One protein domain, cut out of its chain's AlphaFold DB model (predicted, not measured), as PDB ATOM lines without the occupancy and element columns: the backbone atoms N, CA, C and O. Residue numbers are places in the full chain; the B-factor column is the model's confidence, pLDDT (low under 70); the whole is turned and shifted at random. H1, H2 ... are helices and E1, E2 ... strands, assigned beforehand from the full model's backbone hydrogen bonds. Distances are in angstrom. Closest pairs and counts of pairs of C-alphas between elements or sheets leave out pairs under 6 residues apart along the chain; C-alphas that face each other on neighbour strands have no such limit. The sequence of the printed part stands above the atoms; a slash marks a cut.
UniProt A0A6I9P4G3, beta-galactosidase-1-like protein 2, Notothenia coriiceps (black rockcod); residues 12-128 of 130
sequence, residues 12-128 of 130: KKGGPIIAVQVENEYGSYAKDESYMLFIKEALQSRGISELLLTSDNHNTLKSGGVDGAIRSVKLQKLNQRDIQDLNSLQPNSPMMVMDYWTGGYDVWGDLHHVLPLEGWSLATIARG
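This is residues 12 to 128 of the 130 residues of the protein "beta-galactosidase-1-like protein 2" of Notothenia coriiceps (black rockcod) (UniProt A0A6I9P4G3). A small, curled sheet of four parallel strands runs through the middle, with H3 along one face over E3, while H1 and H2 graze the sheet near E2. After E4 a long loop, residues 101 to 121, reaches away from the sheet and folds back to the short helix H4. The printed part has 117 residues, in the order E1 H1 H2 E2 E3 H3 E4 H4, and the sheet's order is E1 E2 E3 E4. The class is mixed, with 52 residues, under half, in named elements; the whole is only just loose, close to compact, with a radius of gyration of the C-alphas of 16.5 A and spans of 45 by 37 by 34 A.

E1, residues 19 to 21, is an edge strand, parallel to E2, residues 51 to 57, with N 20 and O 51 2.8 A apart. Between them, H1, residues 26 to 29, and H2, residues 33 to 45, only graze the sheet; the closest C-alphas of H1 and E2 are Gly 27 and Asp 56, 6.5 A. E2 is parallel to E3, residues 70 to 75, with N 54 and O 70 2.9 A apart. H3, residues 80 to 89, lies over E3 at a height of 10.0 A. E4, residues 97 to 100, is parallel to E3, with N 98 and O 73 2.8 A apart. E1, H1, H2, E2 and E3, H3, E4 are strand-helix-strand units, two parallel neighbour strands with helices between, both right-handed crossovers. H4, residues 122 to 126, is not on the sheet. Every O i to N i+4 pair is within hydrogen-bond range in H2, H3 and H4; H1 is too short for one.

E1 begins at C-alpha 19 (1.927, 9.520, 17.406). H2 is 18.2 A long, E2 20.1 A, E3 16.7 A and H3 14.6 A. H4 ends at C-alpha 126 (-14.204, -11.245, 16.431).

The C-alphas farthest apart, Lys 13 and Gly 109, are 48.2 A apart. The printed part has no cut; the links E2 to E3 and E4 to H4 are long. The model's pLDDT is under 70 at residues 118 to 128.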
ATOM      1  N   LYS A  12      -0.167  18.461  17.142       91.56
ATOM      2  CA  LYS A  12      -0.270  19.591  18.081       91.56
ATOM      3  C   LYS A  12       0.096  20.942  17.462       91.56
ATOM      4  O   LYS A  12      -0.114  21.979  18.079       91.56
ATOM      5  N   LYS A  13       0.632  20.942  16.241       91.69
ATOM      6  CA  LYS A  13       0.920  22.139  15.454       91.69
ATOM      7  C   LYS A  13       0.054  22.238  14.178       91.69
ATOM      8  O   LYS A  13       0.307  23.086  13.336       91.69
ATOM      9  N   GLY A  14      -0.982  21.407  14.028       91.56
ATOM     10  CA  GLY A  14      -1.909  21.439  12.885       91.56
ATOM     11  C   GLY A  14      -1.526  20.546  11.696       91.56
ATOM     12  O   GLY A  14      -2.077  20.714  10.609       91.56
ATOM     13  N   GLY A  15      -0.582  19.619  11.881       93.81
ATOM     14  CA  GLY A  15      -0.224  18.588  10.901       93.81
ATOM     15  C   GLY A  15      -0.897  17.226  11.148       93.81
ATOM     16  O   GLY A  15      -1.694  17.091  12.071       93.81
ATOM     17  N   PRO A  16      -0.600  16.200  10.334       96.25
ATOM     18  CA  PRO A  16      -1.255  14.890  10.441       96.25
ATOM     19  C   PRO A  16      -0.612  13.888  11.422       96.25
ATOM     20  O   PRO A  16      -1.241  12.885  11.738       96.25
ATOM     21  N   ILE A  17       0.621  14.097  11.898       96.25
ATOM     22  CA  ILE A  17       1.317  13.126  12.768       96.25
ATOM     23  C   ILE A  17       0.731  13.173  14.181       96.25
ATOM     24  O   ILE A  17       0.931  14.161  14.886       96.25
ATOM     25  N   ILE A  18       0.056  12.100  14.601       97.00
ATOM     26  CA  ILE A  18      -0.622  11.984  15.907       97.00
ATOM     27  C   ILE A  18       0.168  11.197  16.963       97.00
ATOM     28  O   ILE A  18      -0.089  11.356  18.156       97.00
ATOM     29  N   ALA A  19       1.124  10.371  16.536       98.00
ATOM     30  CA  ALA A  19       1.927   9.520  17.406       98.00
ATOM     31  C   ALA A  19       3.333   9.293  16.830       98.00
ATOM     32  O   ALA A  19       3.540   9.439  15.624       98.00
ATOM     33  N   VAL A  20       4.285   8.944  17.696       98.25
ATOM     34  CA  VAL A  20       5.670   8.608  17.345       98.25
ATOM     35  C   VAL A  20       6.108   7.388  18.148       98.25
ATOM     36  O   VAL A  20       5.921   7.333  19.363       98.25
ATOM     37  N   GLN A  21       6.706   6.419  17.466       98.56
ATOM     38  CA  GLN A  21       7.226   5.213  18.093       98.56
ATOM     39  C   GLN A  21       8.615   5.461  18.718       98.56
ATOM     40  O   GLN A  21       9.473   6.115  18.122       98.56
ATOM     41  N   VAL A  22       8.817   4.949  19.932       98.62
ATOM     42  CA  VAL A  22      10.067   4.945  20.695       98.62
ATOM     43  C   VAL A  22      10.694   3.565  20.530       98.62
ATOM     44  O   VAL A  22      10.189   2.604  21.105       98.62
ATOM     45  N   GLU A  23      11.790   3.484  19.767       98.12
ATOM     46  CA  GLU A  23      12.465   2.210  19.445       98.12
ATOM     47  C   GLU A  23      11.576   1.212  18.666       98.12
ATOM     48  O   GLU A  23      10.381   1.420  18.486       98.12
ATOM     49  N   ASN A  24      12.142   0.141  18.121       98.25
ATOM     50  CA  ASN A  24      11.423  -0.906  17.408       98.25
ATOM     51  C   ASN A  24      11.845  -2.292  17.897       98.25
ATOM     52  O   ASN A  24      12.957  -2.731  17.622       98.25
ATOM     53  N   GLU A  25      10.910  -3.016  18.517       97.06
ATOM     54  CA  GLU A  25      11.094  -4.400  18.983       97.06
ATOM     55  C   GLU A  25      12.305  -4.571  19.899       97.06
ATOM     56  O   GLU A  25      12.955  -5.619  19.919       97.06
ATOM     57  N   TYR A  26      12.604  -3.533  20.681       98.25
ATOM     58  CA  TYR A  26      13.809  -3.489  21.491       98.25
ATOM     59  C   TYR A  26      13.895  -4.662  22.464       98.25
ATOM     60  O   TYR A  26      14.977  -5.204  22.672       98.25
ATOM     61  N   GLY A  27      12.766  -5.129  23.001       97.19
ATOM     62  CA  GLY A  27      12.742  -6.264  23.914       97.19
ATOM     63  C   GLY A  27      13.189  -7.584  23.273       97.19
ATOM     64  O   GLY A  27      13.568  -8.503  24.001       97.19
ATOM     65  N   SER A  28      13.139  -7.694  21.941       96.56
ATOM     66  CA  SER A  28      13.696  -8.826  21.183       96.56
ATOM     67  C   SER A  28      15.209  -8.714  20.979       96.56
ATOM     68  O   SER A  28      15.859  -9.717  20.696       96.56
ATOM     69  N   TYR A  29      15.778  -7.523  21.166       97.62
ATOM     70  CA  TYR A  29      17.204  -7.254  21.017       97.62
ATOM     71  C   TYR A  29      17.939  -7.203  22.366       97.62
ATOM     72  O   TYR A  29      18.930  -7.906  22.564       97.62
ATOM     73  N   ALA A  30      17.457  -6.395  23.312       97.12
ATOM     74  CA  ALA A  30      18.101  -6.152  24.601       97.12
ATOM     75  C   ALA A  30      17.085  -5.739  25.690       97.12
ATOM     76  O   ALA A  30      15.874  -5.788  25.498       97.12
ATOM     77  N   LYS A  31      17.586  -5.409  26.891       96.75
ATOM     78  CA  LYS A  31      16.775  -5.072  28.083       96.75
ATOM     79  C   LYS A  31      17.372  -3.915  28.893       96.75
ATOM     80  O   LYS A  31      17.370  -3.945  30.119       96.75
ATOM     81  N   ASP A  32      17.951  -2.933  28.207       97.75
ATOM     82  CA  ASP A  32      18.502  -1.736  28.850       97.75
ATOM     83  C   ASP A  32      17.417  -0.656  29.002       97.75
ATOM     84  O   ASP A  32      17.042   0.022  28.043       97.75
ATOM     85  N   GLU A  33      16.912  -0.505  30.226       96.81
ATOM     86  CA  GLU A  33      15.896   0.494  30.569       96.81
ATOM     87  C   GLU A  33      16.424   1.934  30.457       96.81
ATOM     88  O   GLU A  33      15.669   2.844  30.104       96.81
ATOM     89  N   SER A  34      17.723   2.152  30.700       98.12
ATOM     90  CA  SER A  34      18.342   3.482  30.613       98.12
ATOM     91  C   SER A  34      18.435   3.945  29.163       98.12
ATOM     92  O   SER A  34      18.162   5.108  28.867       98.12
ATOM     93  N   TYR A  35      18.747   3.030  28.243       98.38
ATOM     94  CA  TYR A  35      18.702   3.302  26.807       98.38
ATOM     95  C   TYR A  35      17.290   3.682  26.343       98.38
ATOM     96  O   TYR A  35      17.109   4.706  25.682       98.38
ATOM     97  N   MET A  36      16.270   2.915  26.735       98.50
ATOM     98  CA  MET A  36      14.884   3.206  26.353       98.50
ATOM     99  C   MET A  36      14.404   4.563  26.883       98.50
ATOM    100  O   MET A  36      13.763   5.332  26.156       98.50
ATOM    101  N   LEU A  37      14.753   4.892  28.131       98.50
ATOM    102  CA  LEU A  37      14.483   6.207  28.706       98.50
ATOM    103  C   LEU A  37      15.183   7.316  27.911       98.50
ATOM    104  O   LEU A  37      14.539   8.302  27.548       98.50
ATOM    105  N   PHE A  38      16.458   7.119  27.566       98.62
ATOM    106  CA  PHE A  38      17.231   8.065  26.766       98.62
ATOM    107  C   PHE A  38      16.592   8.334  25.396       98.62
ATOM    108  O   PHE A  38      16.454   9.496  25.013       98.62
ATOM    109  N   ILE A  39      16.142   7.307  24.664       98.62
ATOM    110  CA  ILE A  39      15.484   7.495  23.355       98.62
ATOM    111  C   ILE A  39      14.175   8.285  23.501       98.62
ATOM    112  O   ILE A  39      13.919   9.216  22.728       98.62
ATOM    113  N   LYS A  40      13.363   7.975  24.518       98.69
ATOM    114  CA  LYS A  40      12.122   8.709  24.811       98.69
ATOM    115  C   LYS A  40      12.398  10.193  25.079       98.69
ATOM    116  O   LYS A  40      11.776  11.065  24.467       98.69
ATOM    117  N   GLU A  41      13.355  10.491  25.953       98.56
ATOM    118  CA  GLU A  41      13.733  11.865  26.306       98.56
ATOM    119  C   GLU A  41      14.395  12.603  25.132       98.56
ATOM    120  O   GLU A  41      14.178  13.802  24.927       98.56
ATOM    121  N   ALA A  42      15.143  11.894  24.287       98.62
ATOM    122  CA  ALA A  42      15.712  12.434  23.058       98.62
ATOM    123  C   ALA A  42      14.623  12.894  22.067       98.62
ATOM    124  O   ALA A  42      14.784  13.940  21.425       98.62
ATOM    125  N   LEU A  43      13.507  12.167  21.949       98.31
ATOM    126  CA  LEU A  43      12.355  12.591  21.145       98.31
ATOM    127  C   LEU A  43      11.670  13.821  21.756       98.31
ATOM    128  O   LEU A  43      11.404  14.804  21.056       98.31
ATOM    129  N   GLN A  44      11.432  13.801  23.069       97.94
ATOM    130  CA  GLN A  44      10.762  14.893  23.782       97.94
ATOM    131  C   GLN A  44      11.573  16.194  23.765       97.94
ATOM    132  O   GLN A  44      11.024  17.258  23.480       97.94
ATOM    133  N   SER A  45      12.890  16.124  23.978       98.06
ATOM    134  CA  SER A  45      13.797  17.283  23.921       98.06
ATOM    135  C   SER A  45      13.865  17.928  22.532       98.06
ATOM    136  O   SER A  45      14.051  19.137  22.416       98.06
ATOM    137  N   ARG A  46      13.616  17.160  21.462       96.31
ATOM    138  CA  ARG A  46      13.448  17.667  20.081       96.31
ATOM    139  C   ARG A  46      12.028  18.185  19.803       96.31
ATOM    140  O   ARG A  46      11.662  18.522  18.672       96.31
ATOM    141  N   GLY A  47      11.213  18.276  20.847       94.62
ATOM    142  CA  GLY A  47       9.887  18.864  20.841       94.62
ATOM    143  C   GLY A  47       8.789  17.937  20.336       94.62
ATOM    144  O   GLY A  47       7.734  18.462  19.972       94.62
ATOM    145  N   ILE A  48       9.014  16.619  20.247       96.62
ATOM    146  CA  ILE A  48       7.922  15.662  20.033       96.62
ATOM    147  C   ILE A  48       7.039  15.673  21.277       96.62
ATOM    148  O   ILE A  48       7.505  15.485  22.396       96.62
ATOM    149  N   SER A  49       5.757  15.944  21.066       95.81
ATOM    150  CA  SER A  49       4.770  16.082  22.147       95.81
ATOM    151  C   SER A  49       3.494  15.284  21.880       95.81
ATOM    152  O   SER A  49       2.557  15.313  22.678       95.81
ATOM    153  N   GLU A  50       3.448  14.629  20.725       97.12
ATOM    154  CA  GLU A  50       2.461  13.656  20.285       97.12
ATOM    155  C   GLU A  50       2.515  12.393  21.158       97.12
ATOM    156  O   GLU A  50       3.409  12.238  21.991       97.12
ATOM    157  N   LEU A  51       1.541  11.497  20.985       97.62
ATOM    158  CA  LEU A  51       1.506  10.231  21.711       97.62
ATOM    159  C   LEU A  51       2.790   9.434  21.445       97.62
ATOM    160  O   LEU A  51       3.152   9.218  20.289       97.62
ATOM    161  N   LEU A  52       3.459   8.990  22.506       98.31
ATOM    162  CA  LEU A  52       4.596   8.083  22.399       98.31
ATOM    163  C   LEU A  52       4.134   6.648  22.608       98.31
ATOM    164  O   LEU A  52       3.281   6.387  23.460       98.31
ATOM    165  N   LEU A  53       4.711   5.729  21.843       98.25
ATOM    166  CA  LEU A  53       4.400   4.306  21.924       98.25
ATOM    167  C   LEU A  53       5.646   3.443  21.716       98.25
ATOM    168  O   LEU A  53       6.548   3.863  21.005       98.25
ATOM    169  N   THR A  54       5.701   2.256  22.309       98.19
ATOM    170  CA  THR A  54       6.690   1.211  21.979       98.19
ATOM    171  C   THR A  54       5.992   0.064  21.262       98.19
ATOM    172  O   THR A  54       4.770  -0.079  21.374       98.19
ATOM    173  N   SER A  55       6.735  -0.752  20.517       97.62
ATOM    174  CA  SER A  55       6.167  -1.870  19.764       97.62
ATOM    175  C   SER A  55       7.054  -3.104  19.838       97.62
ATOM    176  O   SER A  55       8.202  -3.054  19.402       97.62
ATOM    177  N   ASP A  56       6.509  -4.203  20.365       97.12
ATOM    178  CA  ASP A  56       7.241  -5.441  20.636       97.12
ATOM    179  C   ASP A  56       6.395  -6.693  20.379       97.12
ATOM    180  O   ASP A  56       5.163  -6.658  20.375       97.12
ATOM    181  N   ASN A  57       7.075  -7.829  20.232       94.25
ATOM    182  CA  ASN A  57       6.451  -9.148  20.191       94.25
ATOM    183  C   ASN A  57       5.821  -9.512  21.543       94.25
ATOM    184  O   ASN A  57       6.268  -9.052  22.597       94.25
ATOM    185  N   HIS A  58       4.811 -10.389  21.532       89.81
ATOM    186  CA  HIS A  58       4.053 -10.764  22.735       89.81
ATOM    187  C   HIS A  58       4.950 -11.202  23.915       89.81
ATOM    188  O   HIS A  58       4.701 -10.863  25.069       89.81
ATOM    189  N   ASN A  59       6.037 -11.924  23.630       90.88
ATOM    190  CA  ASN A  59       6.983 -12.455  24.610       90.88
ATOM    191  C   ASN A  59       8.010 -11.420  25.100       90.88
ATOM    192  O   ASN A  59       8.674 -11.661  26.110       90.88
ATOM    193  N   THR A  60       8.144 -10.281  24.416       94.69
ATOM    194  CA  THR A  60       9.128  -9.233  24.733       94.69
ATOM    195  C   THR A  60       8.507  -7.896  25.134       94.69
ATOM    196  O   THR A  60       9.233  -6.995  25.554       94.69
ATOM    197  N   LEU A  61       7.173  -7.793  25.129       92.00
ATOM    198  CA  LEU A  61       6.395  -6.623  25.564       92.00
ATOM    199  C   LEU A  61       6.831  -6.042  26.915       92.00
ATOM    200  O   LEU A  61       6.846  -4.825  27.100       92.00
ATOM    201  N   LYS A  62       7.175  -6.902  27.882       91.69
ATOM    202  CA  LYS A  62       7.573  -6.454  29.223       91.69
ATOM    203  C   LYS A  62       8.906  -5.699  29.206       91.69
ATOM    204  O   LYS A  62       9.048  -4.740  29.954       91.69
ATOM    205  N   SER A  63       9.866  -6.130  28.388       93.88
ATOM    206  CA  SER A  63      11.230  -5.580  28.379       93.88
ATOM    207  C   SER A  63      11.490  -4.521  27.312       93.88
ATOM    208  O   SER A  63      12.483  -3.814  27.424       93.88
ATOM    209  N   GLY A  64      10.632  -4.395  26.298       95.50
ATOM    210  CA  GLY A  64      10.754  -3.350  25.271       95.50
ATOM    211  C   GLY A  64       9.950  -2.075  25.551       95.50
ATOM    212  O   GLY A  64       9.963  -1.135  24.762       95.50
ATOM    213  N   GLY A  65       9.239  -2.010  26.681       95.88
ATOM    214  CA  GLY A  65       8.465  -0.833  27.075       95.88
ATOM    215  C   GLY A  65       9.288   0.257  27.766       95.88
ATOM    216  O   GLY A  65      10.324  -0.009  28.366       95.88
ATOM    217  N   VAL A  66       8.758   1.483  27.768       97.38
ATOM    218  CA  VAL A  66       9.271   2.599  28.574       97.38
ATOM    219  C   VAL A  66       8.115   3.385  29.182       97.38
ATOM    220  O   VAL A  66       7.103   3.633  28.528       97.38
ATOM    221  N   ASP A  67       8.259   3.798  30.436       95.69
ATOM    222  CA  ASP A  67       7.205   4.538  31.124       95.69
ATOM    223  C   ASP A  67       6.915   5.886  30.452       95.69
ATOM    224  O   ASP A  67       7.819   6.623  30.044       95.69
ATOM    225  N   GLY A  68       5.630   6.223  30.339       95.31
ATOM    226  CA  GLY A  68       5.153   7.404  29.614       95.31
ATOM    227  C   GLY A  68       4.950   7.196  28.107       95.31
ATOM    228  O   GLY A  68       4.481   8.118  27.443       95.31
ATOM    229  N   ALA A  69       5.254   6.008  27.575       97.44
ATOM    230  CA  ALA A  69       4.820   5.563  26.253       97.44
ATOM    231  C   ALA A  69       3.792   4.427  26.397       97.44
ATOM    232  O   ALA A  69       3.917   3.587  27.289       97.44
ATOM    233  N   ILE A  70       2.772   4.393  25.534       97.50
ATOM    234  CA  ILE A  70       1.846   3.250  25.499       97.50
ATOM    235  C   ILE A  70       2.562   2.032  24.916       97.50
ATOM    236  O   ILE A  70       3.367   2.158  23.994       97.50
ATOM    237  N   ARG A  71       2.272   0.840  25.434       97.00
ATOM    238  CA  ARG A  71       2.837  -0.394  24.874       97.00
ATOM    239  C   ARG A  71       1.927  -0.866  23.739       97.00
ATOM    240  O   ARG A  71       0.706  -0.775  23.839       97.00
ATOM    241  N   SER A  72       2.489  -1.356  22.648       96.69
ATOM    242  CA  SER A  72       1.726  -1.952  21.546       96.69
ATOM    243  C   SER A  72       2.366  -3.266  21.128       96.69
ATOM    244  O   SER A  72       3.561  -3.472  21.346       96.69
ATOM    245  N   VAL A  73       1.564  -4.172  20.575       95.62
ATOM    246  CA  VAL A  73       2.008  -5.531  20.244       95.62
ATOM    247  C   VAL A  73       2.174  -5.714  18.740       95.62
ATOM    248  O   VAL A  73       1.414  -5.148  17.953       95.62
ATOM    249  N   LYS A  74       3.154  -6.523  18.346       94.12
ATOM    250  CA  LYS A  74       3.302  -7.062  16.994       94.12
ATOM    251  C   LYS A  74       2.949  -8.537  16.981       94.12
ATOM    252  O   LYS A  74       3.349  -9.278  17.881       94.12
ATOM    253  N   LEU A  75       2.166  -8.954  15.991       92.50
ATOM    254  CA  LEU A  75       1.721 -10.339  15.866       92.50
ATOM    255  C   LEU A  75       1.252 -10.656  14.439       92.50
ATOM    256  O   LEU A  75       0.766  -9.792  13.714       92.50
ATOM    257  N   GLN A  76       1.358 -11.925  14.047       88.88
ATOM    258  CA  GLN A  76       0.820 -12.440  12.776       88.88
ATOM    259  C   GLN A  76      -0.597 -13.018  12.934       88.88
ATOM    260  O   GLN A  76      -1.354 -13.124  11.973       88.88
ATOM    261  N   LYS A  77      -0.966 -13.407  14.160       86.75
ATOM    262  CA  LYS A  77      -2.274 -13.969  14.500       86.75
ATOM    263  C   LYS A  77      -2.687 -13.497  15.882       86.75
ATOM    264  O   LYS A  77      -1.933 -13.677  16.832       86.75
ATOM    265  N   LEU A  78      -3.890 -12.941  15.984       83.06
ATOM    266  CA  LEU A  78      -4.446 -12.509  17.261       83.06
ATOM    267  C   LEU A  78      -4.912 -13.723  18.065       83.06
ATOM    268  O   LEU A  78      -5.677 -14.551  17.562       83.06
ATOM    269  N   ASN A  79      -4.479 -13.817  19.318       84.44
ATOM    270  CA  ASN A  79      -5.036 -14.759  20.276       84.44
ATOM    271  C   ASN A  79      -5.442 -14.042  21.578       84.44
ATOM    272  O   ASN A  79      -4.984 -12.939  21.876       84.44
ATOM    273  N   GLN A  80      -6.318 -14.672  22.363       86.38
ATOM    274  CA  GLN A  80      -6.859 -14.071  23.588       86.38
ATOM    275  C   GLN A  80      -5.785 -13.815  24.658       86.38
ATOM    276  O   GLN A  80      -5.937 -12.924  25.494       86.38
ATOM    277  N   ARG A  81      -4.683 -14.568  24.629       87.62
ATOM    278  CA  ARG A  81      -3.573 -14.394  25.564       87.62
ATOM    279  C   ARG A  81      -2.790 -13.116  25.276       87.62
ATOM    280  O   ARG A  81      -2.455 -12.423  26.225       87.62
ATOM    281  N   ASP A  82      -2.595 -12.745  24.010       86.06
ATOM    282  CA  ASP A  82      -1.924 -11.486  23.644       86.06
ATOM    283  C   ASP A  82      -2.668 -10.269  24.226       86.06
ATOM    284  O   ASP A  82      -2.061  -9.333  24.747       86.06
ATOM    285  N   ILE A  83      -4.005 -10.318  24.183       85.38
ATOM    286  CA  ILE A  83      -4.905  -9.315  24.768       85.38
ATOM    287  C   ILE A  83      -4.733  -9.262  26.291       85.38
ATOM    288  O   ILE A  83      -4.570  -8.185  26.864       85.38
ATOM    289  N   GLN A  84      -4.757 -10.421  26.953       90.31
ATOM    290  CA  GLN A  84      -4.624 -10.518  28.408       90.31
ATOM    291  C   GLN A  84      -3.248 -10.061  28.902       90.31
ATOM    292  O   GLN A  84      -3.171  -9.330  29.892       90.31
ATOM    293  N   ASP A  85      -2.176 -10.450  28.213       89.56
ATOM    294  CA  ASP A  85      -0.802 -10.088  28.563       89.56
ATOM    295  C   ASP A  85      -0.597  -8.572  28.423       89.56
ATOM    296  O   ASP A  85      -0.092  -7.922  29.344       89.56
ATOM    297  N   LEU A  86      -1.072  -7.974  27.322       91.62
ATOM    298  CA  LEU A  86      -0.999  -6.528  27.123       91.62
ATOM    299  C   LEU A  86      -1.834  -5.771  28.167       91.62
ATOM    300  O   LEU A  86      -1.343  -4.811  28.761       91.62
ATOM    301  N   ASN A  87      -3.060  -6.223  28.445       92.69
ATOM    302  CA  ASN A  87      -3.918  -5.623  29.468       92.69
ATOM    303  C   ASN A  87      -3.317  -5.748  30.880       92.69
ATOM    304  O   ASN A  87      -3.435  -4.832  31.684       92.69
ATOM    305  N   SER A  88      -2.613  -6.839  31.184       92.81
ATOM    306  CA  SER A  88      -1.939  -7.017  32.479       92.81
ATOM    307  C   SER A  88      -0.765  -6.051  32.663       92.81
ATOM    308  O   SER A  88      -0.493  -5.617  33.781       92.81
ATOM    309  N   LEU A  89      -0.075  -5.691  31.575       92.38
ATOM    310  CA  LEU A  89       1.030  -4.725  31.592       92.38
ATOM    311  C   LEU A  89       0.556  -3.262  31.574       92.38
ATOM    312  O   LEU A  89       1.283  -2.386  32.045       92.38
ATOM    313  N   GLN A  90      -0.626  -2.977  31.017       92.88
ATOM    314  CA  GLN A  90      -1.178  -1.621  30.901       92.88
ATOM    315  C   GLN A  90      -2.726  -1.583  30.986       92.88
ATOM    316  O   GLN A  90      -3.397  -1.222  30.019       92.88
ATOM    317  N   PRO A  91      -3.322  -1.883  32.155       91.44
ATOM    318  CA  PRO A  91      -4.764  -2.155  32.295       91.44
ATOM    319  C   PRO A  91      -5.698  -0.982  31.971       91.44
ATOM    320  O   PRO A  91      -6.880  -1.181  31.722       91.44
ATOM    321  N   ASN A  92      -5.180   0.249  31.971       90.94
ATOM    322  CA  ASN A  92      -5.951   1.471  31.712       90.94
ATOM    323  C   ASN A  92      -5.516   2.177  30.418       90.94
ATOM    324  O   ASN A  92      -5.674   3.390  30.287       90.94
ATOM    325  N   SER A  93      -4.896   1.446  29.491       91.81
ATOM    326  CA  SER A  93      -4.417   1.973  28.209       91.81
ATOM    327  C   SER A  93      -5.128   1.296  27.036       91.81
ATOM    328  O   SER A  93      -5.568   0.152  27.166       91.81
ATOM    329  N   PRO A  94      -5.267   1.977  25.884       92.44
ATOM    330  CA  PRO A  94      -5.842   1.357  24.700       92.44
ATOM    331  C   PRO A  94      -4.995   0.163  24.254       92.44
ATOM    332  O   PRO A  94      -3.766   0.225  24.238       92.44
ATOM    333  N   MET A  95      -5.663  -0.909  23.837       91.25
ATOM    334  CA  MET A  95      -4.995  -2.038  23.201       91.25
ATOM    335  C   MET A  95      -4.759  -1.722  21.729       91.25
ATOM    336  O   MET A  95      -5.692  -1.376  21.005       91.25
ATOM    337  N   MET A  96      -3.511  -1.858  21.290       93.75
ATOM    338  CA  MET A  96      -3.119  -1.615  19.909       93.75
ATOM    339  C   MET A  96      -2.195  -2.727  19.427       93.75
ATOM    340  O   MET A  96      -1.146  -2.979  20.025       93.75
ATOM    341  N   VAL A  97      -2.584  -3.355  18.320       95.00
ATOM    342  CA  VAL A  97      -1.663  -4.114  17.475       95.00
ATOM    343  C   VAL A  97      -1.013  -3.101  16.538       95.00
ATOM    344  O   VAL A  97      -1.716  -2.482  15.743       95.00
ATOM    345  N   MET A  98       0.290  -2.868  16.688       96.50
ATOM    346  CA  MET A  98       1.020  -1.922  15.837       96.50
ATOM    347  C   MET A  98       1.254  -2.516  14.458       96.50
ATOM    348  O   MET A  98       0.865  -1.926  13.456       96.50
ATOM    349  N   ASP A  99       1.801  -3.732  14.447       94.94
ATOM    350  CA  ASP A  99       2.066  -4.478  13.231       94.94
ATOM    351  C   ASP A  99       1.262  -5.769  13.272       94.94
ATOM    352  O   ASP A  99       1.524  -6.670  14.077       94.94
ATOM    353  N   TYR A 100       0.263  -5.843  12.396       92.81
ATOM    354  CA  TYR A 100      -0.441  -7.080  12.108       92.81
ATOM    355  C   TYR A 100       0.098  -7.658  10.805       92.81
ATOM    356  O   TYR A 100      -0.244  -7.183   9.719       92.81
ATOM    357  N   TRP A 101       0.994  -8.640  10.899       90.88
ATOM    358  CA  TRP A 101       1.675  -9.171   9.721       90.88
ATOM    359  C   TRP A 101       0.728 -10.028   8.887       90.88
ATOM    360  O   TRP A 101       0.334 -11.119   9.284       90.88
ATOM    361  N   THR A 102       0.375  -9.531   7.704       89.44
ATOM    362  CA  THR A 102      -0.546 -10.200   6.771       89.44
ATOM    363  C   THR A 102       0.147 -11.092   5.746       89.44
ATOM    364  O   THR A 102      -0.511 -11.699   4.904       89.44
ATOM    365  N   GLY A 103       1.470 -11.215   5.843       88.88
ATOM    366  CA  GLY A 103       2.317 -12.020   4.972       88.88
ATOM    367  C   GLY A 103       3.686 -12.274   5.604       88.88
ATOM    368  O   GLY A 103       3.916 -11.935   6.768       88.88
ATOM    369  N   GLY A 104       4.582 -12.869   4.822       87.94
ATOM    370  CA  GLY A 104       6.012 -12.970   5.111       87.94
ATOM    371  C   GLY A 104       6.825 -12.331   3.985       87.94
ATOM    372  O   GLY A 104       6.295 -12.083   2.902       87.94
ATOM    373  N   TYR A 105       8.097 -12.039   4.244       92.62
ATOM    374  CA  TYR A 105       9.046 -11.654   3.200       92.62
ATOM    375  C   TYR A 105       9.709 -12.903   2.616       92.62
ATOM    376  O   TYR A 105       9.880 -13.897   3.316       92.62
ATOM    377  N   ASP A 106      10.118 -12.847   1.352       95.69
ATOM    378  CA  ASP A 106      10.852 -13.941   0.719       95.69
ATOM    379  C   ASP A 106      12.354 -13.836   0.986       95.69
ATOM    380  O   ASP A 106      12.915 -12.745   1.127       95.69
ATOM    381  N   VAL A 107      13.013 -14.991   1.019       96.25
ATOM    382  CA  VAL A 107      14.465 -15.115   1.122       96.25
ATOM    383  C   VAL A 107      14.971 -15.841  -0.120       96.25
ATOM    384  O   VAL A 107      14.318 -16.740  -0.648       96.25
ATOM    385  N   TRP A 108      16.132 -15.429  -0.631       96.94
ATOM    386  CA  TRP A 108      16.724 -16.036  -1.821       96.94
ATOM    387  C   TRP A 108      16.926 -17.544  -1.643       96.94
ATOM    388  O   TRP A 108      17.632 -17.971  -0.735       96.94
ATOM    389  N   GLY A 109      16.357 -18.329  -2.558       96.31
ATOM    390  CA  GLY A 109      16.454 -19.791  -2.551       96.31
ATOM    391  C   GLY A 109      15.320 -20.502  -1.809       96.31
ATOM    392  O   GLY A 109      15.156 -21.704  -2.015       96.31
ATOM    393  N   ASP A 110      14.511 -19.780  -1.033       94.75
ATOM    394  CA  ASP A 110      13.340 -20.337  -0.362       94.75
ATOM    395  C   ASP A 110      12.091 -20.281  -1.252       94.75
ATOM    396  O   ASP A 110      12.020 -19.569  -2.259       94.75
ATOM    397  N   LEU A 111      11.080 -21.065  -0.874       94.94
ATOM    398  CA  LEU A 111       9.759 -20.982  -1.487       94.94
ATOM    399  C   LEU A 111       9.063 -19.683  -1.071       94.94
ATOM    400  O   LEU A 111       9.193 -19.233   0.065       94.94
ATOM    401  N   HIS A 112       8.276 -19.125  -1.992       94.44
ATOM    402  CA  HIS A 112       7.472 -17.932  -1.743       94.44
ATOM    403  C   HIS A 112       6.548 -18.112  -0.528       94.44
ATOM    404  O   HIS A 112       5.801 -19.096  -0.445       94.44
ATOM    405  N   HIS A 113       6.566 -17.148   0.394       91.00
ATOM    406  CA  HIS A 113       5.741 -17.183   1.597       91.00
ATOM    407  C   HIS A 113       4.280 -16.841   1.295       91.00
ATOM    408  O   HIS A 113       3.944 -15.716   0.929       91.00
ATOM    409  N   VAL A 114       3.382 -17.799   1.545       89.44
ATOM    410  CA  VAL A 114       1.933 -17.626   1.387       89.44
ATOM    411  C   VAL A 114       1.235 -17.815   2.730       89.44
ATOM    412  O   VAL A 114       1.363 -18.864   3.361       89.44
ATOM    413  N   LEU A 115       0.445 -16.821   3.149       84.19
ATOM    414  CA  LEU A 115      -0.484 -16.956   4.271       84.19
ATOM    415  C   LEU A 115      -1.914 -17.162   3.743       84.19
ATOM    416  O   LEU A 115      -2.444 -16.280   3.066       84.19
ATOM    417  N   PRO A 116      -2.564 -18.303   4.036       80.00
ATOM    418  CA  PRO A 116      -3.917 -18.575   3.563       80.00
ATOM    419  C   PRO A 116      -4.963 -17.698   4.268       80.00
ATOM    420  O   PRO A 116      -4.909 -17.471   5.478       80.00
ATOM    421  N   LEU A 117      -5.970 -17.254   3.508       75.44
ATOM    422  CA  LEU A 117      -7.031 -16.343   3.967       75.44
ATOM    423  C   LEU A 117      -8.007 -16.959   4.985       75.44
ATOM    424  O   LEU A 117      -8.724 -16.226   5.662       75.44
ATOM    425  N   GLU A 118      -8.051 -18.284   5.125       66.50
ATOM    426  CA  GLU A 118      -9.010 -18.981   6.001       66.50
ATOM    427  C   GLU A 118      -8.888 -18.567   7.483       66.50
ATOM    428  O   GLU A 118      -9.873 -18.581   8.223       66.50
ATOM    429  N   GLY A 119      -7.710 -18.096   7.910       60.03
ATOM    430  CA  GLY A 119      -7.474 -17.545   9.251       60.03
ATOM    431  C   GLY A 119      -7.903 -16.084   9.459       60.03
ATOM    432  O   GLY A 119      -7.846 -15.601  10.587       60.03
ATOM    433  N   TRP A 120      -8.338 -15.380   8.407       61.66
ATOM    434  CA  TRP A 120      -8.467 -13.914   8.366       61.66
ATOM    435  C   TRP A 120      -9.911 -13.403   8.326       61.66
ATOM    436  O   TRP A 120     -10.145 -12.202   8.183       61.66
ATOM    437  N   SER A 121     -10.906 -14.288   8.453       56.72
ATOM    438  CA  SER A 121     -12.305 -13.852   8.462       56.72
ATOM    439  C   SER A 121     -12.581 -12.947   9.673       56.72
ATOM    440  O   SER A 121     -12.169 -13.255  10.794       56.72
ATOM    441  N   LEU A 122     -13.332 -11.853   9.474       52.12
ATOM    442  CA  LEU A 122     -13.796 -10.986  10.570       52.12
ATOM    443  C   LEU A 122     -14.534 -11.788  11.648       52.12
ATOM    444  O   LEU A 122     -14.438 -11.475  12.829       52.12
ATOM    445  N   ALA A 123     -15.213 -12.866  11.253       51.09
ATOM    446  CA  ALA A 123     -15.869 -13.775  12.176       51.09
ATOM    447  C   ALA A 123     -14.871 -14.591  13.015       51.09
ATOM    448  O   ALA A 123     -15.207 -14.968  14.125       51.09
ATOM    449  N   THR A 124     -13.667 -14.887  12.528       53.53
ATOM    450  CA  THR A 124     -12.610 -15.578  13.290       53.53
ATOM    451  C   THR A 124     -11.894 -14.605  14.231       53.53
ATOM    452  O   THR A 124     -11.652 -14.947  15.383       53.53
ATOM    453  N   ILE A 125     -11.639 -13.372  13.780       55.19
ATOM    454  CA  ILE A 125     -10.992 -12.314  14.578       55.19
ATOM    455  C   ILE A 125     -11.919 -11.826  15.704       55.19
ATOM    456  O   ILE A 125     -11.483 -11.667  16.839       55.19
ATOM    457  N   ALA A 126     -13.217 -11.653  15.427       54.06
ATOM    458  CA  ALA A 126     -14.204 -11.245  16.431       54.06
ATOM    459  C   ALA A 126     -14.586 -12.367  17.417       54.06
ATOM    460  O   ALA A 126     -15.105 -12.080  18.491       54.06
ATOM    461  N   ARG A 127     -14.333 -13.641  17.075       47.50
ATOM    462  CA  ARG A 127     -14.620 -14.812  17.929       47.50
ATOM    463  C   ARG A 127     -13.447 -15.240  18.814       47.50
ATOM    464  O   ARG A 127     -13.494 -16.327  19.377       47.50
ATOM    465  N   GLY A 128     -12.441 -14.388  19.020       45.03
ATOM    466  CA  GLY A 128     -11.406 -14.574  20.049       45.03
ATOM    467  C   GLY A 128     -11.923 -14.534  21.499       45.03
ATOM    468  O   GLY A 128     -11.191 -14.123  22.384       45.03
TER     469      GLY A 128